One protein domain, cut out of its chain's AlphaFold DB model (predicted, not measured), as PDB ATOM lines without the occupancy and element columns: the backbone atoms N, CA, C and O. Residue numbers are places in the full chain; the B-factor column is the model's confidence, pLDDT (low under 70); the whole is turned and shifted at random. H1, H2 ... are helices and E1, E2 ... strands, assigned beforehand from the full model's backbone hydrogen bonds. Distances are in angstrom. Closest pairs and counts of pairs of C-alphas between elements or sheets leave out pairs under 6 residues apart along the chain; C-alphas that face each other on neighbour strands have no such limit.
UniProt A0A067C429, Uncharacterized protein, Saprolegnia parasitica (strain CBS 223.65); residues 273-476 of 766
ATOM      1  N   THR A 273      36.219-176.901  20.979       51.47
ATOM      2  CA  THR A 273      37.588-176.701  21.489       51.47
ATOM      3  C   THR A 273      37.793-175.378  22.226       51.47
ATOM      4  O   THR A 273      38.602-175.331  23.153       51.47
ATOM      5  N   ASP A 274      37.058-174.326  21.854       57.41
ATOM      6  CA  ASP A 274      37.130-173.013  22.505       57.41
ATOM      7  C   ASP A 274      36.388-173.024  23.849       57.41
ATOM      8  O   ASP A 274      36.809-172.356  24.789       57.41
ATOM      9  N   LEU A 275      35.324-173.830  23.954       58.50
ATOM     10  CA  LEU A 275      34.494-174.019  25.153       58.50
ATOM     11  C   LEU A 275      34.970-175.160  26.073       58.50
ATOM     12  O   LEU A 275      34.752-175.091  27.276       58.50
ATOM     13  N   ALA A 276      35.648-176.192  25.561       54.38
ATOM     14  CA  ALA A 276      36.112-177.349  26.343       54.38
ATOM     15  C   ALA A 276      37.241-177.011  27.332       54.38
ATOM     16  O   ALA A 276      37.484-177.766  28.270       54.38
ATOM     17  N   ASN A 277      37.917-175.877  27.129       55.09
ATOM     18  CA  ASN A 277      38.912-175.326  28.053       55.09
ATOM     19  C   ASN A 277      38.315-174.280  29.015       55.09
ATOM     20  O   ASN A 277      39.046-173.682  29.805       55.09
ATOM     21  N   VAL A 278      37.006-174.022  28.927       63.00
ATOM     22  CA  VAL A 278      36.287-173.089  29.794       63.00
ATOM     23  C   VAL A 278      35.672-173.882  30.936       63.00
ATOM     24  O   VAL A 278      34.911-174.816  30.704       63.00
ATOM     25  N   ASP A 279      35.988-173.499  32.172       69.12
ATOM     26  CA  ASP A 279      35.332-174.040  33.360       69.12
ATOM     27  C   ASP A 279      33.886-173.520  33.396       69.12
ATOM     28  O   ASP A 279      33.612-172.393  33.819       69.12
ATOM     29  N   VAL A 280      32.969-174.283  32.798       79.62
ATOM     30  CA  VAL A 280      31.549-173.933  32.744       79.62
ATOM     31  C   VAL A 280      30.881-174.419  34.030       79.62
ATOM     32  O   VAL A 280      30.890-175.617  34.308       79.62
ATOM     33  N   PRO A 281      30.261-173.524  34.816       82.00
ATOM     34  CA  PRO A 281      29.729-173.904  36.113       82.00
ATOM     35  C   PRO A 281      28.477-174.776  35.996       82.00
ATOM     36  O   PRO A 281      27.510-174.419  35.318       82.00
ATOM     37  N   ASP A 282      28.460-175.879  36.745       85.75
ATOM     38  CA  ASP A 282      27.246-176.642  37.035       85.75
ATOM     39  C   ASP A 282      26.586-176.099  38.310       85.75
ATOM     40  O   ASP A 282      27.052-176.334  39.431       85.75
ATOM     41  N   LEU A 283      25.479-175.366  38.153       84.81
ATOM     42  CA  LEU A 283      24.778-174.758  39.286       84.81
ATOM     43  C   LEU A 283      24.164-175.790  40.251       84.81
ATOM     44  O   LEU A 283      23.873-175.439  41.399       84.81
ATOM     45  N   CYS A 284      24.009-177.060  39.854       79.44
ATOM     46  CA  CYS A 284      23.617-178.122  40.784       79.44
ATOM     47  C   CYS A 284      24.704-178.375  41.834       79.44
ATOM     48  O   CYS A 284      24.388-178.597  43.005       79.44
ATOM     49  N   ALA A 285      25.975-178.307  41.428       83.06
ATOM     50  CA  ALA A 285      27.131-178.593  42.276       83.06
ATOM     51  C   ALA A 285      27.549-177.402  43.156       83.06
ATOM     52  O   ALA A 285      28.255-177.579  44.150       83.06
ATOM     53  N   ILE A 286      27.104-176.190  42.820       85.56
ATOM     54  CA  ILE A 286      27.479-174.961  43.523       85.56
ATOM     55  C   ILE A 286      26.476-174.650  44.635       85.56
ATOM     56  O   ILE A 286      25.265-174.707  44.441       85.56
ATOM     57  N   GLN A 287      26.964-174.288  45.823       83.75
ATOM     58  CA  GLN A 287      26.089-173.920  46.937       83.75
ATOM     59  C   GLN A 287      25.366-172.589  46.686       83.75
ATOM     60  O   GLN A 287      25.916-171.648  46.118       83.75
ATOM     61  N   ALA A 288      24.117-172.500  47.152       84.31
ATOM     62  CA  ALA A 288      23.379-171.243  47.112       84.31
ATOM     63  C   ALA A 288      24.074-170.207  48.007       84.31
ATOM     64  O   ALA A 288      24.422-170.488  49.153       84.31
ATOM     65  N   GLY A 289      24.241-169.002  47.478       79.88
ATOM     66  CA  GLY A 289      24.943-167.908  48.118       79.88
ATOM     67  C   GLY A 289      26.454-167.904  47.905       79.88
ATOM     68  O   GLY A 289      27.114-167.140  48.600       79.88
ATOM     69  N   ALA A 290      26.980-168.741  47.007       84.25
ATOM     70  CA  ALA A 290      28.356-168.663  46.531       84.25
ATOM     71  C   ALA A 290      28.464-167.756  45.295       84.25
ATOM     72  O   ALA A 290      27.523-167.635  44.506       84.25
ATOM     73  N   THR A 291      29.638-167.165  45.101       84.00
ATOM     74  CA  THR A 291      30.013-166.448  43.881       84.00
ATOM     75  C   THR A 291      30.821-167.354  42.963       84.00
ATOM     76  O   THR A 291      31.748-168.028  43.408       84.00
ATOM     77  N   VAL A 292      30.495-167.339  41.678       84.69
ATOM     78  CA  VAL A 292      31.164-168.130  40.643       84.69
ATOM     79  C   VAL A 292      31.887-167.184  39.704       84.69
ATOM     80  O   VAL A 292      31.268-166.252  39.193       84.69
ATOM     81  N   ASP A 293      33.174-167.426  39.466       84.12
ATOM     82  CA  ASP A 293      33.925-166.709  38.438       84.12
ATOM     83  C   ASP A 293      33.487-167.194  37.051       84.12
ATOM     84  O   ASP A 293      33.592-168.366  36.702       84.12
ATOM     85  N   THR A 294      32.971-166.264  36.261       85.12
ATOM     86  CA  THR A 294      32.519-166.462  34.884       85.12
ATOM     87  C   THR A 294      33.265-165.529  33.932       85.12
ATOM     88  O   THR A 294      32.806-165.267  32.822       85.12
ATOM     89  N   SER A 295      34.441-165.024  34.320       82.12
ATOM     90  CA  SER A 295      35.281-164.112  33.532       82.12
ATOM     91  C   SER A 295      35.683-164.673  32.166       82.12
ATOM     92  O   SER A 295      35.848-163.918  31.205       82.12
ATOM     93  N   THR A 296      35.826-165.991  32.051       80.38
ATOM     94  CA  THR A 296      36.097-166.665  30.776       80.38
ATOM     95  C   THR A 296      34.861-166.665  29.875       80.38
ATOM     96  O   THR A 296      34.971-166.318  28.702       80.38
ATOM     97  N   LEU A 297      33.671-166.933  30.426       79.88
ATOM     98  CA  LEU A 297      32.408-166.811  29.687       79.88
ATOM     99  C   LEU A 297      32.117-165.356  29.310       79.88
ATOM    100  O   LEU A 297      31.684-165.096  28.196       79.88
ATOM    101  N   ARG A 298      32.412-164.392  30.188       82.06
ATOM    102  CA  ARG A 298      32.326-162.962  29.869       82.06
ATOM    103  C   ARG A 298      33.165-162.607  28.650       82.06
ATOM    104  O   ARG A 298      32.648-161.958  27.755       82.06
ATOM    105  N   ARG A 299      34.429-163.044  28.608       80.19
ATOM    106  CA  ARG A 299      35.318-162.824  27.455       80.19
ATOM    107  C   ARG A 299      34.790-163.498  26.188       80.19
ATOM    108  O   ARG A 299      34.889-162.920  25.115       80.19
ATOM    109  N   LEU A 300      34.208-164.688  26.318       74.25
ATOM    110  CA  LEU A 300      33.628-165.429  25.197       74.25
ATOM    111  C   LEU A 300      32.320-164.798  24.682       74.25
ATOM    112  O   LEU A 300      32.012-164.881  23.501       74.25
ATOM    113  N   PHE A 301      31.552-164.128  25.536       73.75
ATOM    114  CA  PHE A 301      30.306-163.449  25.161       73.75
ATOM    115  C   PHE A 301      30.440-161.921  25.081       73.75
ATOM    116  O   PHE A 301      29.420-161.225  25.080       73.75
ATOM    117  N   ASP A 302      31.668-161.400  25.015       72.50
ATOM    118  CA  ASP A 302      31.943-159.963  24.955       72.50
ATOM    119  C   ASP A 302      31.299-159.352  23.702       72.50
ATOM    120  O   ASP A 302      31.434-159.875  22.593       72.50
ATOM    121  N   GLY A 303      30.506-158.292  23.877       61.97
ATOM    122  CA  GLY A 303      29.740-157.679  22.784       61.97
ATOM    123  C   GLY A 303      28.471-158.443  22.366       61.97
ATOM    124  O   GLY A 303      27.691-157.931  21.560       61.97
ATOM    125  N   PHE A 304      28.191-159.615  22.951       64.50
ATOM    126  CA  PHE A 304      26.966-160.401  22.745       64.50
ATOM    127  C   PHE A 304      26.047-160.355  23.979       64.50
ATOM    128  O   PHE A 304      25.475-161.360  24.415       64.50
ATOM    129  N   GLY A 305      25.898-159.156  24.557       59.38
ATOM    130  CA  GLY A 305      25.017-158.866  25.693       59.38
ATOM    131  C   GLY A 305      25.573-159.248  27.065       59.38
ATOM    132  O   GLY A 305      24.767-159.474  27.971       59.38
ATOM    133  N   ASP A 306      26.896-159.399  27.146       63.19
ATOM    134  CA  ASP A 306      27.779-159.560  28.306       63.19
ATOM    135  C   ASP A 306      27.283-160.511  29.411       63.19
ATOM    136  O   ASP A 306      26.359-160.224  30.175       63.19
ATOM    137  N   CYS A 307      27.949-161.661  29.545       74.12
ATOM    138  CA  CYS A 307      27.880-162.455  30.773       74.12
ATOM    139  C   CYS A 307      28.655-161.698  31.869       74.12
ATOM    140  O   CYS A 307      29.754-161.213  31.590       74.12
ATOM    141  N   PRO A 308      28.138-161.553  33.103       75.25
ATOM    142  CA  PRO A 308      28.925-160.939  34.168       75.25
ATOM    143  C   PRO A 308      30.200-161.758  34.414       75.25
ATOM    144  O   PRO A 308      30.232-162.959  34.164       75.25
ATOM    145  N   SER A 309      31.272-161.120  34.888       76.44
ATOM    146  CA  SER A 309      32.518-161.828  35.237       76.44
ATOM    147  C   SER A 309      32.395-162.623  36.528       76.44
ATOM    148  O   SER A 309      33.211-163.496  36.771       76.44
ATOM    149  N   VAL A 310      31.397-162.307  37.351       79.12
ATOM    150  CA  VAL A 310      31.083-163.032  38.576       79.12
ATOM    151  C   VAL A 310      29.571-163.189  38.658       79.12
ATOM    152  O   VAL A 310      28.830-162.224  38.456       79.12
ATOM    153  N   VAL A 311      29.106-164.397  38.959       83.44
ATOM    154  CA  VAL A 311      27.690-164.702  39.177       83.44
ATOM    155  C   VAL A 311      27.473-165.065  40.636       83.44
ATOM    156  O   VAL A 311      28.038-166.036  41.130       83.44
ATOM    157  N   TYR A 312      26.607-164.320  41.321       84.12
ATOM    158  CA  TYR A 312      26.104-164.703  42.638       84.12
ATOM    159  C   TYR A 312      24.984-165.741  42.483       84.12
ATOM    160  O   TYR A 312      23.919-165.451  41.928       84.12
ATOM    161  N   VAL A 313      25.220-166.968  42.950       85.00
ATOM    162  CA  VAL A 313      24.302-168.098  42.756       85.00
ATOM    163  C   VAL A 313      23.191-168.048  43.791       85.00
ATOM    164  O   VAL A 313      23.370-168.416  44.950       85.00
ATOM    165  N   ARG A 314      22.001-167.623  43.374       87.88
ATOM    166  CA  ARG A 314      20.819-167.614  44.245       87.88
ATOM    167  C   ARG A 314      20.214-169.008  44.388       87.88
ATOM    168  O   ARG A 314      20.317-169.837  43.481       87.88
ATOM    169  N   LYS A 315      19.494-169.240  45.489       87.69
ATOM    170  CA  LYS A 315      18.674-170.449  45.657       87.69
ATOM    171  C   LYS A 315      17.688-170.587  44.496       87.69
ATOM    172  O   LYS A 315      17.583-171.649  43.900       87.69
ATOM    173  N   GLU A 316      17.050-169.486  44.120       88.88
ATOM    174  CA  GLU A 316      16.067-169.398  43.042       88.88
ATOM    175  C   GLU A 316      16.675-169.785  41.686       88.88
ATOM    176  O   GLU A 316      16.028-170.458  40.891       88.88
ATOM    177  N   MET A 317      17.938-169.414  41.427       88.94
ATOM    178  CA  MET A 317      18.635-169.803  40.194       88.94
ATOM    179  C   MET A 317      18.881-171.309  40.135       88.94
ATOM    180  O   MET A 317      18.709-171.898  39.073       88.94
ATOM    181  N   ARG A 318      19.229-171.935  41.265       89.19
ATOM    182  CA  ARG A 318      19.395-173.394  41.349       89.19
ATOM    183  C   ARG A 318      18.069-174.122  41.158       89.19
ATOM    184  O   ARG A 318      18.003-175.049  40.367       89.19
ATOM    185  N   MET A 319      16.997-173.638  41.786       89.50
ATOM    186  CA  MET A 319      15.657-174.216  41.616       89.50
ATOM    187  C   MET A 319      15.211-174.173  40.145       89.50
ATOM    188  O   MET A 319      14.703-175.153  39.605       89.50
ATOM    189  N   VAL A 320      15.429-173.043  39.464       90.56
ATOM    190  CA  VAL A 320      15.134-172.911  38.029       90.56
ATOM    191  C   VAL A 320      16.024-173.846  37.204       90.56
ATOM    192  O   VAL A 320      15.523-174.508  36.300       90.56
ATOM    193  N   TRP A 321      17.317-173.935  37.520       91.06
ATOM    194  CA  TRP A 321      18.263-174.828  36.848       91.06
ATOM    195  C   TRP A 321      17.842-176.301  36.942       91.06
ATOM    196  O   TRP A 321      17.773-176.977  35.917       91.06
ATOM    197  N   ASP A 322      17.462-176.766  38.132       88.19
ATOM    198  CA  ASP A 322      17.013-178.140  38.375       88.19
ATOM    199  C   ASP A 322      15.731-178.467  37.584       88.19
ATOM    200  O   ASP A 322      15.616-179.548  37.003       88.19
ATOM    201  N   LEU A 323      14.795-177.515  37.470       88.81
ATOM    202  CA  LEU A 323      13.595-177.659  36.633       88.81
ATOM    203  C   LEU A 323      13.928-177.751  35.138       88.81
ATOM    204  O   LEU A 323      13.315-178.546  34.424       88.81
ATOM    205  N   LEU A 324      14.893-176.962  34.650       89.44
ATOM    206  CA  LEU A 324      15.332-177.045  33.254       89.44
ATOM    207  C   LEU A 324      16.025-178.384  32.981       89.44
ATOM    208  O   LEU A 324      15.715-179.030  31.981       89.44
ATOM    209  N   LEU A 325      16.912-178.843  33.869       86.81
ATOM    210  CA  LEU A 325      17.540-180.158  33.729       86.81
ATOM    211  C   LEU A 325      16.494-181.273  33.723       86.81
ATOM    212  O   LEU A 325      16.518-182.095  32.813       86.81
ATOM    213  N   ALA A 326      15.538-181.261  34.659       84.00
ATOM    214  CA  ALA A 326      14.463-182.252  34.719       84.00
ATOM    215  C   ALA A 326      13.583-182.267  33.454       84.00
ATOM    216  O   ALA A 326      13.071-183.317  33.070       84.00
ATOM    217  N   ASN A 327      13.417-181.115  32.797       85.31
ATOM    218  CA  ASN A 327      12.652-180.993  31.560       85.31
ATOM    219  C   ASN A 327      13.439-181.460  30.318       85.31
ATOM    220  O   ASN A 327      12.903-182.184  29.483       85.31
ATOM    221  N   PHE A 328      14.708-181.061  30.170       81.94
ATOM    222  CA  PHE A 328      15.482-181.295  28.938       81.94
ATOM    223  C   PHE A 328      16.357-182.548  28.962       81.94
ATOM    224  O   PHE A 328      16.654-183.111  27.903       81.94
ATOM    225  N   LEU A 329      16.789-182.982  30.144       78.19
ATOM    226  CA  LEU A 329      17.641-184.148  30.327       78.19
ATOM    227  C   LEU A 329      16.803-185.249  30.986       78.19
ATOM    228  O   LEU A 329      16.549-185.184  32.186       78.19
ATOM    229  N   PRO A 330      16.361-186.273  30.235       56.75
ATOM    230  CA  PRO A 330      15.602-187.387  30.789       56.75
ATOM    231  C   PRO A 330      16.530-188.260  31.645       56.75
ATOM    232  O   PRO A 330      17.035-189.291  31.203       56.75
ATOM    233  N   THR A 331      16.813-187.822  32.867       55.62
ATOM    234  CA  THR A 331      17.596-188.569  33.848       55.62
ATOM    235  C   THR A 331      16.666-189.249  34.842       55.62
ATOM    236  O   THR A 331      15.662-188.682  35.272       55.62
ATOM    237  N   LYS A 332      17.006-190.481  35.241       56.06
ATOM    238  CA  LYS A 332      16.439-191.076  36.458       56.06
ATOM    239  C   LYS A 332      16.832-190.166  37.624       56.06
ATOM    240  O   LYS A 332      18.016-189.870  37.745       56.06
ATOM    241  N   ALA A 333      15.871-189.725  38.434       60.28
ATOM    242  CA  ALA A 333      16.169-188.940  39.628       60.28
ATOM    243  C   ALA A 333      17.106-189.740  40.549       60.28
ATOM    244  O   ALA A 333      16.800-190.878  40.913       60.28
ATOM    245  N   LEU A 334      18.259-189.163  40.880       54.97
ATOM    246  CA  LEU A 334      19.279-189.735  41.759       54.97
ATOM    247  C   LEU A 334      19.186-189.145  43.171       54.97
ATOM    248  O   LEU A 334      19.614-189.785  44.131       54.97
ATOM    249  N   THR A 335      18.597-187.953  43.313       69.19
ATOM    250  CA  THR A 335      18.388-187.282  44.604       69.19
ATOM    251  C   THR A 335      16.915-186.953  44.864       69.19
ATOM    252  O   THR A 335      16.098-186.865  43.947       69.19
ATOM    253  N   SER A 336      16.554-186.741  46.137       67.56
ATOM    254  CA  SER A 336      15.203-186.300  46.526       67.56
ATOM    255  C   SER A 336      14.837-184.932  45.942       67.56
ATOM    256  O   SER A 336      13.669-184.676  45.659       67.56
ATOM    257  N   LEU A 337      15.836-184.070  45.726       71.19
ATOM    258  CA  LEU A 337      15.665-182.746  45.136       71.19
ATOM    259  C   LEU A 337      15.341-182.842  43.635       71.19
ATOM    260  O   LEU A 337      14.388-182.221  43.171       71.19
ATOM    261  N   GLU A 338      16.072-183.686  42.901       71.81
ATOM    262  CA  GLU A 338      15.804-183.986  41.486       71.81
ATOM    263  C   GLU A 338      14.438-184.653  41.296       71.81
ATOM    264  O   GLU A 338      13.720-184.333  40.351       71.81
ATOM    265  N   ALA A 339      14.046-185.547  42.211       72.06
ATOM    266  CA  ALA A 339      12.726-186.172  42.192       72.06
ATOM    267  C   ALA A 339      11.605-185.140  42.396       72.06
ATOM    268  O   ALA A 339      10.582-185.210  41.718       72.06
ATOM    269  N   ALA A 340      11.804-184.159  43.281       77.19
ATOM    270  CA  ALA A 340      10.841-183.087  43.514       77.19
ATOM    271  C   ALA A 340      10.712-182.142  42.305       77.19
ATOM    272  O   ALA A 340       9.594-181.789  41.927       77.19
ATOM    273  N   ALA A 341      11.830-181.775  41.671       77.88
ATOM    274  CA  ALA A 341      11.829-180.979  40.444       77.88
ATOM    275  C   ALA A 341      11.140-181.728  39.292       77.88
ATOM    276  O   ALA A 341      10.255-181.182  38.633       77.88
ATOM    277  N   LEU A 342      11.479-183.009  39.100       78.69
ATOM    278  CA  LEU A 342      10.863-183.866  38.088       78.69
ATOM    279  C   LEU A 342       9.358-184.021  38.316       78.69
ATOM    280  O   LEU A 342       8.584-183.880  37.374       78.69
ATOM    281  N   HIS A 343       8.934-184.244  39.560       77.31
ATOM    282  CA  HIS A 343       7.522-184.335  39.923       77.31
ATOM    283  C   HIS A 343       6.774-183.019  39.660       77.31
ATOM    284  O   HIS A 343       5.673-183.040  39.117       77.31
ATOM    285  N   ALA A 344       7.374-181.863  39.970       79.38
ATOM    286  CA  ALA A 344       6.774-180.561  39.674       79.38
ATOM    287  C   ALA A 344       6.598-180.332  38.162       79.38
ATOM    288  O   ALA A 344       5.531-179.897  37.727       79.38
ATOM    289  N   VAL A 345       7.610-180.673  37.354       78.38
ATOM    290  CA  VAL A 345       7.536-180.604  35.884       78.38
ATOM    291  C   VAL A 345       6.472-181.560  35.349       78.38
ATOM    292  O   VAL A 345       5.626-181.147  34.563       78.38
ATOM    293  N   GLN A 346       6.464-182.814  35.805       75.62
ATOM    294  CA  GLN A 346       5.484-183.818  35.389       75.62
ATOM    295  C   GLN A 346       4.058-183.393  35.735       75.62
ATOM    296  O   GLN A 346       3.202-183.406  34.858       75.62
ATOM    297  N   ASN A 347       3.807-182.935  36.962       74.06
ATOM    298  CA  ASN A 347       2.487-182.460  37.377       74.06
ATOM    299  C   ASN A 347       2.036-181.247  36.570       74.06
ATOM    300  O   ASN A 347       0.876-181.170  36.171       74.06
ATOM    301  N   TYR A 348       2.943-180.311  36.290       71.88
ATOM    302  CA  TYR A 348       2.629-179.169  35.442       71.88
ATOM    303  C   TYR A 348       2.303-179.602  34.007       71.88
ATOM    304  O   TYR A 348       1.316-179.145  33.441       71.88
ATOM    305  N   ILE A 349       3.081-180.522  33.430       67.44
ATOM    306  CA  ILE A 349       2.850-181.074  32.089       67.44
ATOM    307  C   ILE A 349       1.524-181.837  32.026       67.44
ATOM    308  O   ILE A 349       0.793-181.661  31.060       67.44
ATOM    309  N   ILE A 350       1.182-182.623  33.049       63.00
ATOM    310  CA  ILE A 350      -0.111-183.319  33.171       63.00
ATOM    311  C   ILE A 350      -1.267-182.310  33.281       63.00
ATOM    312  O   ILE A 350      -2.331-182.521  32.707       63.00
ATOM    313  N   LYS A 351      -1.068-181.175  33.966       65.38
ATOM    314  CA  LYS A 351      -2.038-180.063  33.973       65.38
ATOM    315  C   LYS A 351      -2.144-179.383  32.591       65.38
ATOM    316  O   LYS A 351      -3.210-178.876  32.243       65.38
ATOM    317  N   LEU A 352      -1.057-179.342  31.810       56.53
ATOM    318  CA  LEU A 352      -0.959-178.643  30.517       56.53
ATOM    319  C   LEU A 352      -1.465-179.478  29.326       56.53
ATOM    320  O   LEU A 352      -2.074-178.947  28.397       56.53
ATOM    321  N   HIS A 353      -1.199-180.782  29.349       47.91
ATOM    322  CA  HIS A 353      -1.610-181.774  28.367       47.91
ATOM    323  C   HIS A 353      -2.653-182.666  29.021       47.91
ATOM    324  O   HIS A 353      -2.341-183.346  29.988       47.91
ATOM    325  N   SER A 354      -3.882-182.653  28.495       43.84
ATOM    326  CA  SER A 354      -4.980-183.513  28.960       43.84
ATOM    327  C   SER A 354      -4.472-184.917  29.351       43.84
ATOM    328  O   SER A 354      -3.702-185.489  28.571       43.84
ATOM    329  N   PRO A 355      -4.915-185.493  30.487       41.50
ATOM    330  CA  PRO A 355      -4.375-186.738  31.064       41.50
ATOM    331  C   PRO A 355      -4.383-187.951  30.113       41.50
ATOM    332  O   PRO A 355      -3.701-188.944  30.346       41.50
ATOM    333  N   TRP A 356      -5.103-187.849  28.995       35.47
ATOM    334  CA  TRP A 356      -5.277-188.883  27.977       35.47
ATOM    335  C   TRP A 356      -4.233-188.876  26.851       35.47
ATOM    336  O   TRP A 356      -4.192-189.809  26.045       35.47
ATOM    337  N   ARG A 357      -3.379-187.849  26.770       36.56
ATOM    338  CA  ARG A 357      -2.183-187.874  25.921       36.56
ATOM    339  C   ARG A 357      -0.962-187.793  26.815       36.56
ATOM    340  O   ARG A 357      -0.588-186.709  27.251       36.56
ATOM    341  N   LEU A 358      -0.299-188.936  27.003       37.44
ATOM    342  CA  LEU A 358       1.125-188.912  27.316       37.44
ATOM    343  C   LEU A 358       1.776-187.987  26.277       37.44
ATOM    344  O   LEU A 358       1.573-188.214  25.077       37.44
ATOM    345  N   PRO A 359       2.458-186.915  26.707       39.94
ATOM    346  CA  PRO A 359       3.144-186.039  25.783       39.94
ATOM    347  C   PRO A 359       4.054-186.916  24.929       39.94
ATOM    348  O   PRO A 359       4.776-187.766  25.457       39.94
ATOM    349  N   ASP A 360       4.015-186.735  23.611       41.81
ATOM    350  CA  ASP A 360       5.022-187.343  22.751       41.81
ATOM    351  C   ASP A 360       6.388-186.936  23.319       41.81
ATOM    352  O   ASP A 360       6.558-185.777  23.709       41.81
ATOM    353  N   ALA A 361       7.369-187.835  23.394       40.78
ATOM    354  CA  ALA A 361       8.674-187.516  23.995       40.78
ATOM    355  C   ALA A 361       9.373-186.310  23.314       40.78
ATOM    356  O   ALA A 361      10.292-185.712  23.876       40.78
ATOM    357  N   ALA A 362       8.917-185.942  22.109       39.59
ATOM    358  CA  ALA A 362       9.295-184.736  21.376       39.59
ATOM    359  C   ALA A 362       8.602-183.442  21.868       39.59
ATOM    360  O   ALA A 362       9.180-182.370  21.742       39.59
ATOM    361  N   SER A 363       7.401-183.522  22.453       46.03
ATOM    362  CA  SER A 363       6.665-182.383  23.032       46.03
ATOM    363  C   SER A 363       7.168-181.957  24.420       46.03
ATOM    364  O   SER A 363       6.908-180.838  24.849       46.03
ATOM    365  N   MET A 364       7.955-182.804  25.098       52.44
ATOM    366  CA  MET A 364       8.514-182.554  26.441       52.44
ATOM    367  C   MET A 364       9.760-181.647  26.457       52.44
ATOM    368  O   MET A 364      10.542-181.696  27.397       52.44
ATOM    369  N   ARG A 365      10.017-180.853  25.413       68.25
ATOM    370  CA  ARG A 365      11.317-180.176  25.243       68.25
ATOM    371  C   ARG A 365      11.219-178.696  24.933       68.25
ATOM    372  O   ARG A 365      12.136-178.145  24.349       68.25
ATOM    373  N   SER A 366      10.139-178.039  25.335       81.38
ATOM    374  CA  SER A 366      10.052-176.586  25.210       81.38
ATOM    375  C   SER A 366       9.750-175.948  26.556       81.38
ATOM    376  O   SER A 366       8.772-176.301  27.212       81.38
ATOM    377  N   ALA A 367      10.569-174.981  26.957       87.06
ATOM    378  CA  ALA A 367      10.371-174.202  28.170       87.06
ATOM    379  C   ALA A 367      10.457-172.695  27.898       87.06
ATOM    380  O   ALA A 367      10.989-172.236  26.883       87.06
ATOM    381  N   VAL A 368       9.887-171.916  28.811       87.44
ATOM    382  CA  VAL A 368       9.907-170.455  28.793       87.44
ATOM    383  C   VAL A 368      10.242-169.957  30.190       87.44
ATOM    384  O   VAL A 368       9.519-170.245  31.142       87.44
ATOM    385  N   LEU A 369      11.315-169.183  30.304       89.06
ATOM    386  CA  LEU A 369      11.654-168.415  31.491       89.06
ATOM    387  C   LEU A 369      10.869-167.105  31.488       89.06
ATOM    388  O   LEU A 369      10.986-166.306  30.557       89.06
ATOM    389  N   VAL A 370      10.103-166.879  32.551       85.88
ATOM    390  CA  VAL A 370       9.340-165.647  32.784       85.88
ATOM    391  C   VAL A 370       9.834-164.944  34.036       85.88
ATOM    392  O   VAL A 370      10.400-165.578  34.921       85.88
ATOM    393  N   GLY A 371       9.632-163.635  34.136       76.31
ATOM    394  CA  GLY A 371      10.020-162.861  35.314       76.31
ATOM    395  C   GLY A 371      10.444-161.450  34.945       76.31
ATOM    396  O   GLY A 371      10.694-161.150  33.777       76.31
ATOM    397  N   SER A 372      10.576-160.583  35.939       72.62
ATOM    398  CA  SER A 372      10.841-159.157  35.724       72.62
ATOM    399  C   SER A 372      12.197-158.882  35.058       72.62
ATOM    400  O   SER A 372      13.073-159.760  35.011       72.62
ATOM    401  N   PRO A 373      12.402-157.693  34.471       69.50
ATOM    402  CA  PRO A 373      13.717-157.267  34.002       69.50
ATOM    403  C   PRO A 373      14.800-157.391  35.093       69.50
ATOM    404  O   PRO A 373      14.522-157.327  36.285       69.50
ATOM    405  N   GLY A 374      16.029-157.717  34.677       71.12
ATOM    406  CA  GLY A 374      17.209-157.788  35.555       71.12
ATOM    407  C   GLY A 374      17.230-158.837  36.671       71.12
ATOM    408  O   GLY A 374      18.194-158.897  37.427       71.12
ATOM    409  N   VAL A 375      16.266-159.756  36.725       80.69
ATOM    410  CA  VAL A 375      16.261-160.854  37.716       80.69
ATOM    411  C   VAL A 375      17.262-161.988  37.425       80.69
ATOM    412  O   VAL A 375      17.340-162.961  38.168       80.69
ATOM    413  N   GLY A 376      18.041-161.888  36.342       79.69
ATOM    414  CA  GLY A 376      19.075-162.871  35.985       79.69
ATOM    415  C   GLY A 376      18.669-163.933  34.953       79.69
ATOM    416  O   GLY A 376      19.439-164.860  34.728       79.69
ATOM    417  N   LYS A 377      17.517-163.795  34.276       86.69
ATOM    418  CA  LYS A 377      17.059-164.745  33.231       86.69
ATOM    419  C   LYS A 377      18.100-164.980  32.128       86.69
ATOM    420  O   LYS A 377      18.454-166.119  31.852       86.69
ATOM    421  N   SER A 378      18.627-163.902  31.542       84.69
ATOM    422  CA  SER A 378      19.628-163.978  30.469       84.69
ATOM    423  C   SER A 378      20.944-164.608  30.934       84.69
ATOM    424  O   SER A 378      21.559-165.358  30.188       84.69
ATOM    425  N   VAL A 379      21.359-164.341  32.178       86.00
ATOM    426  CA  VAL A 379      22.559-164.959  32.768       86.00
ATOM    427  C   VAL A 379      22.342-166.462  32.909       86.00
ATOM    428  O   VAL A 379      23.171-167.243  32.456       86.00
ATOM    429  N   LEU A 380      21.196-166.867  33.464       88.12
ATOM    430  CA  LEU A 380      20.838-168.273  33.624       88.12
ATOM    431  C   LEU A 380      20.775-169.000  32.273       88.12
ATOM    432  O   LEU A 380      21.283-170.111  32.164       88.12
ATOM    433  N   LEU A 381      20.237-168.353  31.232       89.00
ATOM    434  CA  LEU A 381      20.241-168.884  29.867       89.00
ATOM    435  C   LEU A 381      21.647-169.118  29.325       89.00
ATOM    436  O   LEU A 381      21.928-170.207  28.838       89.00
ATOM    437  N   VAL A 382      22.518-168.109  29.396       86.88
ATOM    438  CA  VAL A 382      23.887-168.200  28.869       86.88
ATOM    439  C   VAL A 382      24.656-169.324  29.566       86.88
ATOM    440  O   VAL A 382      25.290-170.135  28.890       86.88
ATOM    441  N   LEU A 383      24.542-169.420  30.895       87.94
ATOM    442  CA  LEU A 383      25.148-170.507  31.667       87.94
ATOM    443  C   LEU A 383      24.597-171.874  31.244       87.94
ATOM    444  O   LEU A 383      25.366-172.806  31.035       87.94
ATOM    445  N   PHE A 384      23.278-171.990  31.061       89.81
ATOM    446  CA  PHE A 384      22.642-173.251  30.679       89.81
ATOM    447  C   PHE A 384      23.030-173.683  29.258       89.81
ATOM    448  O   PHE A 384      23.339-174.850  29.027       89.81
ATOM    449  N   CYS A 385      23.096-172.742  28.312       88.69
ATOM    450  CA  CYS A 385      23.587-172.976  26.954       88.69
ATOM    451  C   CYS A 385      25.030-173.492  26.951       88.69
ATOM    452  O   CYS A 385      25.315-174.498  26.303       88.69
ATOM    453  N   ALA A 386      25.925-172.830  27.692       86.88
ATOM    454  CA  ALA A 386      27.313-173.259  27.815       86.88
ATOM    455  C   ALA A 386      27.405-174.659  28.446       86.88
ATOM    456  O   ALA A 386      28.134-175.514  27.944       86.88
ATOM    457  N   TYR A 387      26.611-174.927  29.489       88.44
ATOM    458  CA  TYR A 387      26.581-176.228  30.155       88.44
ATOM    459  C   TYR A 387      26.142-177.347  29.205       88.44
ATOM    460  O   TYR A 387      26.779-178.398  29.143       88.44
ATOM    461  N   LEU A 388      25.077-177.128  28.427       87.31
ATOM    462  CA  LEU A 388      24.597-178.115  27.460       87.31
ATOM    463  C   LEU A 388      25.608-178.373  26.336       87.31
ATOM    464  O   LEU A 388      25.769-179.524  25.921       87.31
ATOM    465  N   ALA A 389      26.291-177.326  25.868       83.94
ATOM    466  CA  ALA A 389      27.313-177.438  24.833       83.94
ATOM    467  C   ALA A 389      28.539-178.233  25.313       83.94
ATOM    468  O   ALA A 389      29.011-179.115  24.600       83.94
ATOM    469  N   VAL A 390      29.019-177.966  26.533       83.81
ATOM    470  CA  VAL A 390      30.236-178.593  27.080       83.81
ATOM    471  C   VAL A 390      29.966-179.980  27.661       83.81
ATOM    472  O   VAL A 390      30.695-180.926  27.372       83.81
ATOM    473  N   HIS A 391      28.913-180.133  28.464       82.94
ATOM    474  CA  HIS A 391      28.700-181.349  29.255       82.94
ATOM    475  C   HIS A 391      27.686-182.323  28.652       82.94
ATOM    476  O   HIS A 391      27.641-183.482  29.069       82.94
ATOM    477  N   ARG A 392      26.833-181.884  27.714       82.38
ATOM    478  CA  ARG A 392      25.685-182.682  27.228       82.38
ATOM    479  C   ARG A 392      25.638-182.875  25.710       82.38
ATOM    480  O   ARG A 392      24.680-183.463  25.210       82.38
ATOM    481  N   ASP A 393      26.684-182.449  25.008       80.31
ATOM    482  CA  ASP A 393      26.891-182.625  23.567       80.31
ATOM    483  C   ASP A 393      25.805-182.015  22.661       80.31
ATOM    484  O   ASP A 393      25.493-182.525  21.578       80.31
ATOM    485  N   TYR A 394      25.201-180.916  23.115       84.06
ATOM    486  CA  TYR A 394      24.260-180.152  22.305       84.06
ATOM    487  C   TYR A 394      24.985-179.136  21.424       84.06
ATOM    488  O   TYR A 394      25.923-178.464  21.839       84.06
ATOM    489  N   TYR A 395      24.486-178.977  20.205       84.50
ATOM    490  CA  TYR A 395      24.824-177.876  19.324       84.50
ATOM    491  C   TYR A 395      23.811-176.762  19.553       84.50
ATOM    492  O   TYR A 395      22.622-176.937  19.275       84.50
ATOM    493  N   VAL A 396      24.266-175.649  20.126       86.50
ATOM    494  CA  VAL A 396      23.388-174.611  20.673       86.50
ATOM    495  C   VAL A 396      23.363-173.385  19.766       86.50
ATOM    496  O   VAL A 396      24.403-172.818  19.451       86.50
ATOM    497  N   PHE A 397      22.163-172.941  19.396       86.00
ATOM    498  CA  PHE A 397      21.926-171.646  18.770       86.00
ATOM    499  C   PHE A 397      21.325-170.701  19.799       86.00
ATOM    500  O   PHE A 397      20.150-170.823  20.145       86.00
ATOM    501  N   LEU A 398      22.131-169.762  20.289       84.81
ATOM    502  CA  LEU A 398      21.675-168.701  21.176       84.81
ATOM    503  C   LEU A 398      21.514-167.411  20.385       84.81
ATOM    504  O   LEU A 398      22.464-166.903  19.796       84.81
ATOM    505  N   SER A 399      20.317-166.843  20.435       82.69
ATOM    506  CA  SER A 399      20.028-165.551  19.837       82.69
ATOM    507  C   SER A 399      19.481-164.592  20.883       82.69
ATOM    508  O   SER A 399      18.561-164.931  21.630       82.69
ATOM    509  N   ARG A 400      20.056-163.387  20.935       77.25
ATOM    510  CA  ARG A 400      19.732-162.369  21.936       77.25
ATOM    511  C   ARG A 400      19.299-161.076  21.260       77.25
ATOM    512  O   ARG A 400      20.029-160.541  20.429       77.25
ATOM    513  N   ALA A 401      18.146-160.546  21.654       72.75
ATOM    514  CA  ALA A 401      17.725-159.208  21.268       72.75
ATOM    515  C   ALA A 401      18.393-158.176  22.188       72.75
ATOM    516  O   ALA A 401      18.073-158.081  23.375       72.75
ATOM    517  N   LEU A 402      19.340-157.406  21.646       65.00
ATOM    518  CA  LEU A 402      20.006-156.325  22.375       65.00
ATOM    519  C   LEU A 402      19.366-154.969  22.038       65.00
ATOM    520  O   LEU A 402      19.003-154.743  20.881       65.00
ATOM    521  N   PRO A 403      19.272-154.028  23.000       51.72
ATOM    522  CA  PRO A 403      18.602-152.738  22.803       51.72
ATOM    523  C   PRO A 403      19.119-151.910  21.615       51.72
ATOM    524  O   PRO A 403      18.359-151.130  21.048       51.72
ATOM    525  N   ALA A 404      20.387-152.088  21.222       43.56
ATOM    526  CA  ALA A 404      21.049-151.306  20.176       43.56
ATOM    527  C   ALA A 404      20.974-151.912  18.757       43.56
ATOM    528  O   ALA A 404      21.255-151.207  17.793       43.56
ATOM    529  N   ASN A 405      20.580-153.184  18.597       46.47
ATOM    530  CA  ASN A 405      20.649-153.896  17.313       46.47
ATOM    531  C   ASN A 405      19.280-154.460  16.913       46.47
ATOM    532  O   ASN A 405      18.979-155.631  17.125       46.47
ATOM    533  N   ARG A 406      18.435-153.616  16.308       44.78
ATOM    534  CA  ARG A 406      17.102-154.011  15.804       44.78
ATOM    535  C   ARG A 406      17.075-154.415  14.316       44.78
ATOM    536  O   ARG A 406      16.001-154.668  13.777       44.78
ATOM    537  N   TYR A 407      18.228-154.515  13.649       42.44
ATOM    538  CA  TYR A 407      18.318-154.592  12.181       42.44
ATOM    539  C   TYR A 407      18.807-155.936  11.594       42.44
ATOM    540  O   TYR A 407      19.486-155.920  10.579       42.44
ATOM    541  N   LEU A 408      18.456-157.103  12.160       51.53
ATOM    542  CA  LEU A 408      18.932-158.407  11.630       51.53
ATOM    543  C   LEU A 408      17.852-159.488  11.383       51.53
ATOM    544  O   LEU A 408      18.162-160.672  11.267       51.53
ATOM    545  N   HIS A 409      16.572-159.126  11.252       58.28
ATOM    546  CA  HIS A 409      15.480-160.113  11.161       58.28
ATOM    547  C   HIS A 409      15.531-161.044   9.931       58.28
ATOM    548  O   HIS A 409      15.056-162.172  10.019       58.28
ATOM    549  N   GLN A 410      16.087-160.617   8.791       55.22
ATOM    550  CA  GLN A 410      16.274-161.499   7.623       55.22
ATOM    551  C   GLN A 410      17.604-162.264   7.669       55.22
ATOM    552  O   GLN A 410      17.681-163.403   7.214       55.22
ATOM    553  N   GLU A 411      18.634-161.673   8.268       64.94
ATOM    554  CA  GLU A 411      19.978-162.254   8.355       64.94
ATOM    555  C   GLU A 411      20.024-163.430   9.342       64.94
ATOM    556  O   GLU A 411      20.676-164.441   9.081       64.94
ATOM    557  N   ILE A 412      19.238-163.370  10.422       70.81
ATOM    558  CA  ILE A 412      19.150-164.445  11.419       70.81
ATOM    559  C   ILE A 412      18.643-165.777  10.839       70.81
ATOM    560  O   ILE A 412      19.091-166.833  11.279       70.81
ATOM    561  N   LEU A 413      17.760-165.756   9.829       72.31
ATOM    562  CA  LEU A 413      17.289-166.978   9.162       72.31
ATOM    563  C   LEU A 413      18.414-167.673   8.401       72.31
ATOM    564  O   LEU A 413      18.592-168.881   8.539       72.31
ATOM    565  N   ALA A 414      19.197-166.909   7.638       71.00
ATOM    566  CA  ALA A 414      20.318-167.449   6.880       71.00
ATOM    567  C   ALA A 414      21.380-168.061   7.809       71.00
ATOM    568  O   ALA A 414      21.908-169.141   7.528       71.00
ATOM    569  N   VAL A 415      21.647-167.402   8.942       75.69
ATOM    570  CA  VAL A 415      22.544-167.913   9.989       75.69
ATOM    571  C   VAL A 415      21.970-169.184  10.622       75.69
ATOM    572  O   VAL A 415      22.685-170.173  10.773       75.69
ATOM    573  N   PHE A 416      20.674-169.212  10.935       81.12
ATOM    574  CA  PHE A 416      20.023-170.385  11.515       81.12
ATOM    575  C   PHE A 416      19.994-171.590  10.558       81.12
ATOM    576  O   PHE A 416      20.207-172.730  10.976       81.12
ATOM    577  N   ASP A 417      19.779-171.369   9.262       78.81
ATOM    578  CA  ASP A 417      19.809-172.430   8.251       78.81
ATOM    579  C   ASP A 417      21.223-172.962   7.996       78.81
ATOM    580  O   ASP A 417      21.407-174.149   7.706       78.81
ATOM    581  N   ALA A 418      22.247-172.117   8.125       77.56
ATOM    582  CA  ALA A 418      23.630-172.575   8.147       77.56
ATOM    583  C   ALA A 418      23.925-173.444   9.369       77.56
ATOM    584  O   ALA A 418      24.407-174.566   9.218       77.56
ATOM    585  N   PHE A 419      23.554-172.953  10.549       82.88
ATOM    586  CA  PHE A 419      23.704-173.657  11.816       82.88
ATOM    587  C   PHE A 419      23.040-175.042  11.781       82.88
ATOM    588  O   PHE A 419      23.673-176.038  12.128       82.88
ATOM    589  N   LYS A 420      21.799-175.143  11.280       80.19
ATOM    590  CA  LYS A 420      21.098-176.430  11.128       80.19
ATOM    591  C   LYS A 420      21.852-177.395  10.212       80.19
ATOM    592  O   LYS A 420      21.995-178.566  10.554       80.19
ATOM    593  N   ARG A 421      22.348-176.921   9.061       79.44
ATOM    594  CA  ARG A 421      23.125-177.755   8.126       79.44
ATOM    595  C   ARG A 421      24.409-178.276   8.759       79.44
ATOM    596  O   ARG A 421      24.732-179.449   8.590       79.44
ATOM    597  N   GLU A 422      25.113-177.428   9.496       78.19
ATOM    598  CA  GLU A 422      26.349-177.809  10.171       78.19
ATOM    599  C   GLU A 422      26.107-178.801  11.314       78.19
ATOM    600  O   GLU A 422      26.814-179.803  11.416       78.19
ATOM    601  N   ALA A 423      25.063-178.598  12.118       77.56
ATOM    602  CA  ALA A 423      24.690-179.535  13.173       77.56
ATOM    603  C   ALA A 423      24.373-180.935  12.627       77.56
ATOM    604  O   ALA A 423      24.817-181.935  13.192       77.56
ATOM    605  N   ILE A 424      23.639-180.997  11.506       78.31
ATOM    606  CA  ILE A 424      23.325-182.246  10.798       78.31
ATOM    607  C   ILE A 424      24.615-182.899  10.293       78.31
ATOM    608  O   ILE A 424      24.806-184.096  10.496       78.31
ATOM    609  N   ALA A 425      25.523-182.122   9.692       78.38
ATOM    610  CA  ALA A 425      26.808-182.627   9.209       78.38
ATOM    611  C   ALA A 425      27.697-183.171  10.342       78.38
ATOM    612  O   ALA A 425      28.391-184.168  10.154       78.38
ATOM    613  N   ARG A 426      27.652-182.548  11.527       79.12
ATOM    614  CA  ARG A 426      28.396-182.964  12.728       79.12
ATOM    615  C   ARG A 426      27.675-184.045  13.554       79.12
ATOM    616  O   ARG A 426      28.241-184.520  14.536       79.12
ATOM    617  N   GLY A 427      26.445-184.426  13.197       79.44
ATOM    618  CA  GLY A 427      25.645-185.422  13.921       79.44
ATOM    619  C   GLY A 427      25.257-185.014  15.350       79.44
ATOM    620  O   GLY A 427      25.071-185.882  16.201       79.44
ATOM    621  N   LYS A 428      25.167-183.710  15.641       77.44
ATOM    622  CA  LYS A 428      24.904-183.182  16.992       77.44
ATOM    623  C   LYS A 428      23.415-182.921  17.236       77.44
ATOM    624  O   LYS A 428      22.652-182.654  16.309       77.44
ATOM    625  N   LYS A 429      22.996-182.950  18.508       81.75
ATOM    626  CA  LYS A 429      21.627-182.588  18.916       81.75
ATOM    627  C   LYS A 429      21.462-181.073  18.912       81.75
ATOM    628  O   LYS A 429      22.193-180.385  19.611       81.75
ATOM    629  N   LEU A 430      20.495-180.565  18.161       85.00
ATOM    630  CA  LEU A 430      20.184-179.137  18.104       85.00
ATOM    631  C   LEU A 430      19.520-178.657  19.405       85.00
ATOM    632  O   LEU A 430      18.688-179.372  19.962       85.00
ATOM    633  N   PHE A 431      19.872-177.452  19.850       85.88
ATOM    634  CA  PHE A 431      19.188-176.723  20.919       85.88
ATOM    635  C   PHE A 431      19.049-175.248  20.535       85.88
ATOM    636  O   PHE A 431      20.048-174.586  20.258       85.88
ATOM    637  N   VAL A 432      17.827-174.723  20.496       86.50
ATOM    638  CA  VAL A 432      17.522-173.376  19.995       86.50
ATOM    639  C   VAL A 432      16.995-172.496  21.120       86.50
ATOM    640  O   VAL A 432      15.985-172.815  21.752       86.50
ATOM    641  N   VAL A 433      17.657-171.357  21.337       87.25
ATOM    642  CA  VAL A 433      17.390-170.444  22.451       87.25
ATOM    643  C   VAL A 433      17.166-169.012  21.978       87.25
ATOM    644  O   VAL A 433      17.971-168.462  21.225       87.25
ATOM    645  N   GLY A 434      16.083-168.397  22.458       84.81
ATOM    646  CA  GLY A 434      15.777-166.980  22.247       84.81
ATOM    647  C   GLY A 434      15.746-166.202  23.564       84.81
ATOM    648  O   GLY A 434      14.993-166.554  24.471       84.81
ATOM    649  N   ASP A 435      16.525-165.126  23.670       83.44
ATOM    650  CA  ASP A 435      16.602-164.264  24.860       83.44
ATOM    651  C   ASP A 435      16.282-162.803  24.528       83.44
ATOM    652  O   ASP A 435      16.792-162.246  23.558       83.44
ATOM    653  N   GLY A 436      15.475-162.161  25.372       72.81
ATOM    654  CA  GLY A 436      15.258-160.711  25.340       72.81
ATOM    655  C   GLY A 436      14.277-160.208  24.279       72.81
ATOM    656  O   GLY A 436      14.024-159.007  24.223       72.81
ATOM    657  N   TYR A 437      13.711-161.093  23.463       73.19
ATOM    658  CA  TYR A 437      12.615-160.760  22.552       73.19
ATOM    659  C   TYR A 437      11.289-160.662  23.317       73.19
ATOM    660  O   TYR A 437      11.093-161.323  24.342       73.19
ATOM    661  N   ASN A 438      10.349-159.872  22.803       68.25
ATOM    662  CA  ASN A 438       8.986-159.873  23.319       68.25
ATOM    663  C   ASN A 438       8.255-161.138  22.875       68.25
ATOM    664  O   ASN A 438       8.569-161.738  21.848       68.25
ATOM    665  N   GLN A 439       7.216-161.517  23.619       67.06
ATOM    666  CA  GLN A 439       6.386-162.650  23.223       67.06
ATOM    667  C   GLN A 439       5.799-162.466  21.809       67.06
ATOM    668  O   GLN A 439       5.809-163.397  21.004       67.06
ATOM    669  N   ASP A 440       5.359-161.247  21.492       64.56
ATOM    670  CA  ASP A 440       4.795-160.903  20.185       64.56
ATOM    671  C   ASP A 440       5.813-161.056  19.048       64.56
ATOM    672  O   ASP A 440       5.434-161.448  17.941       64.56
ATOM    673  N   ASP A 441       7.104-160.839  19.323       65.00
ATOM    674  CA  ASP A 441       8.175-161.014  18.339       65.00
ATOM    675  C   ASP A 441       8.264-162.487  17.907       65.00
ATOM    676  O   ASP A 441       8.388-162.794  16.723       65.00
ATOM    677  N   PHE A 442       8.103-163.423  18.844       65.25
ATOM    678  CA  PHE A 442       8.055-164.853  18.530       65.25
ATOM    679  C   PHE A 442       6.761-165.270  17.840       65.25
ATOM    680  O   PHE A 442       6.753-166.198  17.036       65.25
ATOM    681  N   ASP A 443       5.657-164.609  18.158       63.03
ATOM    682  CA  ASP A 443       4.327-165.040  17.749       63.03
ATOM    683  C   ASP A 443       3.902-164.506  16.375       63.03
ATOM    684  O   ASP A 443       3.076-165.133  15.701       63.03
ATOM    685  N   THR A 444       4.442-163.356  15.969       60.38
ATOM    686  CA  THR A 444       3.943-162.594  14.813       60.38
ATOM    687  C   THR A 444       5.001-162.289  13.754       60.38
ATOM    688  O   THR A 444       4.652-162.107  12.584       60.38
ATOM    689  N   VAL A 445       6.291-162.274  14.106       62.09
ATOM    690  CA  VAL A 445       7.360-161.854  13.189       62.09
ATOM    691  C   VAL A 445       7.866-163.055  12.389       62.09
ATOM    692  O   VAL A 445       8.592-163.905  12.895       62.09
ATOM    693  N   ALA A 446       7.495-163.107  11.107       52.09
ATOM    694  CA  ALA A 446       7.637-164.268  10.222       52.09
ATOM    695  C   ALA A 446       9.022-164.963  10.162       52.09
ATOM    696  O   ALA A 446       9.025-166.190  10.049       52.09
ATOM    697  N   PRO A 447      10.191-164.303  10.304       61.62
ATOM    698  CA  PRO A 447      11.438-165.046  10.491       61.62
ATOM    699  C   PRO A 447      11.557-165.652  11.899       61.62
ATOM    700  O   PRO A 447      11.832-166.840  12.040       61.62
ATOM    701  N   LEU A 448      11.281-164.878  12.949       66.31
ATOM    702  CA  LEU A 448      11.442-165.296  14.345       66.31
ATOM    703  C   LEU A 448      10.453-166.387  14.749       66.31
ATOM    704  O   LEU A 448      10.841-167.332  15.422       66.31
ATOM    705  N   THR A 449       9.207-166.329  14.282       67.56
ATOM    706  CA  THR A 449       8.217-167.389  14.513       67.56
ATOM    707  C   THR A 449       8.640-168.720  13.893       67.56
ATOM    708  O   THR A 449       8.318-169.772  14.433       67.56
ATOM    709  N   SER A 450       9.384-168.712  12.784       68.06
ATOM    710  CA  SER A 450       9.861-169.951  12.152       68.06
ATOM    711  C   SER A 450      11.071-170.568  12.868       68.06
ATOM    712  O   SER A 450      11.194-171.790  12.925       68.06
ATOM    713  N   ILE A 451      11.932-169.733  13.463       68.06
ATOM    714  CA  ILE A 451      13.104-170.162  14.242       68.06
ATOM    715  C   ILE A 451      12.683-170.567  15.655       68.06
ATOM    716  O   ILE A 451      13.050-171.630  16.152       68.06
ATOM    717  N   PHE A 452      11.898-169.709  16.303       68.88
ATOM    718  CA  PHE A 452      11.565-169.794  17.717       68.88
ATOM    719  C   PHE A 452      10.173-170.347  18.006       68.88
ATOM    720  O   PHE A 452       9.911-170.736  19.139       68.88
ATOM    721  N   GLY A 453       9.289-170.467  17.015       65.06
ATOM    722  CA  GLY A 453       8.056-171.249  17.151       65.06
ATOM    723  C   GLY A 453       8.322-172.670  17.669       65.06
ATOM    724  O   GLY A 453       7.674-173.065  18.643       65.06
ATOM    725  N   PRO A 454       9.318-173.396  17.117       65.00
ATOM    726  CA  PRO A 454       9.759-174.695  17.626       65.00
ATOM    727  C   PRO A 454      10.929-174.627  18.630       65.00
ATOM    728  O   PRO A 454      11.553-175.656  18.865       65.00
ATOM    729  N   SER A 455      11.286-173.462  19.194       69.44
ATOM    730  CA  SER A 455      12.460-173.377  20.084       69.44
ATOM    731  C   SER A 455      12.340-174.221  21.348       69.44
ATOM    732  O   SER A 455      11.263-174.357  21.939       69.44
ATOM    733  N   ASP A 456      13.493-174.689  21.818       82.81
ATOM    734  CA  ASP A 456      13.605-175.445  23.056       82.81
ATOM    735  C   ASP A 456      13.479-174.530  24.281       82.81
ATOM    736  O   ASP A 456      12.814-174.882  25.250       82.81
ATOM    737  N   LEU A 457      14.049-173.317  24.254       86.38
ATOM    738  CA  LEU A 457      14.050-172.434  25.426       86.38
ATOM    739  C   LEU A 457      13.902-170.953  25.062       86.38
ATOM    740  O   LEU A 457      14.616-170.432  24.208       86.38
ATOM    741  N   LEU A 458      12.983-170.256  25.730       85.56
ATOM    742  CA  LEU A 458      12.778-168.811  25.570       85.56
ATOM    743  C   LEU A 458      12.938-168.072  26.898       85.56
ATOM    744  O   LEU A 458      12.615-168.620  27.946       85.56
ATOM    745  N   SER A 459      13.367-166.812  26.857       84.94
ATOM    746  CA  SER A 459      13.334-165.873  27.989       84.94
ATOM    747  C   SER A 459      12.538-164.637  27.603       84.94
ATOM    748  O   SER A 459      12.914-163.914  26.679       84.94
ATOM    749  N   VAL A 460      11.441-164.402  28.325       73.75
ATOM    750  CA  VAL A 460      10.522-163.270  28.134       73.75
ATOM    751  C   VAL A 460      10.199-162.611  29.471       73.75
ATOM    752  O   VAL A 460      10.296-163.236  30.526       73.75
ATOM    753  N   ALA A 461       9.822-161.331  29.454       65.06
ATOM    754  CA  ALA A 461       9.357-160.650  30.663       65.06
ATOM    755  C   ALA A 461       8.002-161.214  31.121       65.06
ATOM    756  O   ALA A 461       7.850-161.660  32.260       65.06
ATOM    757  N   THR A 462       7.049-161.272  30.191       64.25
ATOM    758  CA  THR A 462       5.702-161.801  30.396       64.25
ATOM    759  C   THR A 462       5.372-162.863  29.353       64.25
ATOM    760  O   THR A 462       5.885-162.852  28.234       64.25
ATOM    761  N   TYR A 463       4.525-163.818  29.738       66.25
ATOM    762  CA  TYR A 463       4.079-164.895  28.861       66.25
ATOM    763  C   TYR A 463       2.577-165.114  29.035       66.25
ATOM    764  O   TYR A 463       2.113-165.573  30.078       66.25
ATOM    765  N   LYS A 464       1.817-164.721  28.017       59.84
ATOM    766  CA  LYS A 464       0.353-164.633  27.996       59.84
ATOM    767  C   LYS A 464      -0.309-165.813  27.278       59.84
ATOM    768  O   LYS A 464      -1.510-166.015  27.428       59.84
ATOM    769  N   LYS A 465       0.435-166.601  26.495       59.91
ATOM    770  CA  LYS A 465      -0.111-167.766  25.780       59.91
ATOM    771  C   LYS A 465      -0.041-169.039  26.620       59.91
ATOM    772  O   LYS A 465       1.006-169.385  27.150       59.91
ATOM    773  N   ARG A 466      -1.127-169.820  26.623       49.78
ATOM    774  CA  ARG A 466      -1.123-171.237  27.041       49.78
ATOM    775  C   ARG A 466      -0.570-172.130  25.920       49.78
ATOM    776  O   ARG A 466      -1.271-173.008  25.429       49.78
ATOM    777  N   ALA A 467       0.640-171.861  25.432       52.59
ATOM    778  CA  ALA A 467       1.285-172.821  24.533       52.59
ATOM    779  C   ALA A 467       1.783-174.031  25.342       52.59
ATOM    780  O   ALA A 467       2.014-173.903  26.542       52.59
ATOM    781  N   ALA A 468       1.980-175.169  24.672       65.00
ATOM    782  CA  ALA A 468       2.500-176.428  25.215       65.00
ATOM    783  C   ALA A 468       3.982-176.337  25.660       65.00
ATOM    784  O   ALA A 468       4.833-177.066  25.161       65.00
ATOM    785  N   ARG A 469       4.325-175.375  26.521       77.56
ATOM    786  CA  ARG A 469       5.681-175.145  27.031       77.56
ATOM    787  C   ARG A 469       5.672-175.125  28.552       77.56
ATOM    788  O   ARG A 469       4.753-174.578  29.157       77.56
ATOM    789  N   LEU A 470       6.729-175.652  29.161       84.19
ATOM    790  CA  LEU A 470       6.972-175.506  30.592       84.19
ATOM    791  C   LEU A 470       7.279-174.037  30.905       84.19
ATOM    792  O   LEU A 470       8.309-173.512  30.485       84.19
ATOM    793  N   VAL A 471       6.402-173.360  31.643       86.19
ATOM    794  CA  VAL A 471       6.632-171.968  32.044       86.19
ATOM    795  C   VAL A 471       7.303-171.953  33.412       86.19
ATOM    796  O   VAL A 471       6.664-172.298  34.399       86.19
ATOM    797  N   VAL A 472       8.557-171.509  33.485       89.00
ATOM    798  CA  VAL A 472       9.337-171.430  34.727       89.00
ATOM    799  C   VAL A 472       9.558-169.970  35.114       89.00
ATOM    800  O   VAL A 472      10.049-169.168  34.322       89.00
ATOM    801  N   THR A 473       9.196-169.610  36.340       88.50
ATOM    802  CA  THR A 473       9.295-168.236  36.849       88.50
ATOM    803  C   THR A 473      10.628-168.010  37.535       88.50
ATOM    804  O   THR A 473      10.966-168.720  38.472       88.50
ATOM    805  N   VAL A 474      11.360-166.984  37.117       89.44
ATOM    806  CA  VAL A 474      12.525-166.464  37.833       89.44
ATOM    807  C   VAL A 474      12.056-165.269  38.668       89.44
ATOM    808  O   VAL A 474      11.786-164.209  38.096       89.44
ATOM    809  N   PRO A 475      11.906-165.417  39.996       86.00
ATOM    810  CA  PRO A 475      11.373-164.350  40.836       86.00
ATOM    811  C   PRO A 475      12.357-163.179  40.984       86.00
ATOM    812  O   PRO A 475      13.585-163.338  40.857       86.00
ATOM    813  N   ALA A 476      11.793-162.006  41.282       82.06
ATOM    814  CA  ALA A 476      12.528-160.794  41.632       82.06
ATOM    815  C   ALA A 476      13.526-161.022  42.777       82.06
ATOM    816  O   ALA A 476      13.410-161.971  43.558       82.06
TER     817      ALA A 476
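Overview. This is residues 273 to 476 of the 766 residues of an uncharacterized protein of Saprolegnia parasitica (strain CBS 223.65) (UniProt A0A067C429). A sheet of five parallel strands is the core, with H2 and H4 over one face and H5 over the other, and H3 at its E7 edge. Beyond H4 lies a small cap of E1, H1 and E2, clear of that sheet, while H7 packs on H5 and makes a corner with H6. The 204 printed residues hold seven named helices and seven named strands, in the order E1 H1 E2 H2 H3 E3 H4 E4 H5 E5 H6 H7 E6 E7, a mixed class. The whole is compact, with a radius of gyration of the C-alphas of 16.7 A and spans of 43 by 40 by 37 A.

Arrangement. Start at E1, residues 291 to 293, the antiparallel neighbour of E2, residues 310 to 312; N 292 and O 311 are 2.8 A apart. H1, residues 295 to 300, touches no helix. H2, residues 315 to 328, touches residues 338 to 345 of H3, residues 336 to 352, at a steep tilt of 64 degrees; their closest C-alphas, Ala 326 and Leu 342, are 5.2 A apart. Find next the parallel sheet, in order E4, residues 394 to 400, E5, 429 to 435, E6, 457 to 459, E3, 367 to 370, and E7, 470 to 473. Across its pairs look at N 395 and O 429, 2.8 A, N 459 and O 434, 2.9 A, N 369 and O 458, 2.8 A, and N 368 and O 470, 2.8 A. Three layers are there: H2, over E3 at a height of 9.6 A, and H4, residues 377 to 391, over E5 and E6 at 8.6 A, are on the same face, and H5, residues 411 to 425, over E4 and E5 at 10.1 A, is on the opposite face. H3 only grazes the sheet with residues 345 to 352. H7, residues 446 to 452, touches H5, the closest C-alphas being Leu 413 and Pro 447, 6.3 A, and touches H6, residues 439 to 444, only at the corner. Strand-helix-strand units, parallel strands joined through helices, are E4, H5, E5 and E5, H6 H7, E6, with E3, H4, E4 split by E5 and E6; each crossover is right-handed. In H1 to H6 every O i to N i+4 pair is within hydrogen-bond range; in H7, 2 of 3 are.

Along the chain. Find C-alpha 291 at (30.013, -166.448, 43.881), where E1 begins. H2 measures 20.2 A, H3 24.0 A, H4 20.7 A and H5 21.5 A; E4 measures 18.4 A and E5 19.9 A. E7 ends at C-alpha 473, (9.295, -168.236, 36.849).

Size, cuts and confidence. The C-alphas farthest apart, Arg 299 and Trp 356, are 48.2 A apart. The printed part has no cut, and the link H3 to E3 is long. Mean pLDDT of the printed part is 73.4; 72 residues are under 70, among them 349 to 365 and 438 to 455.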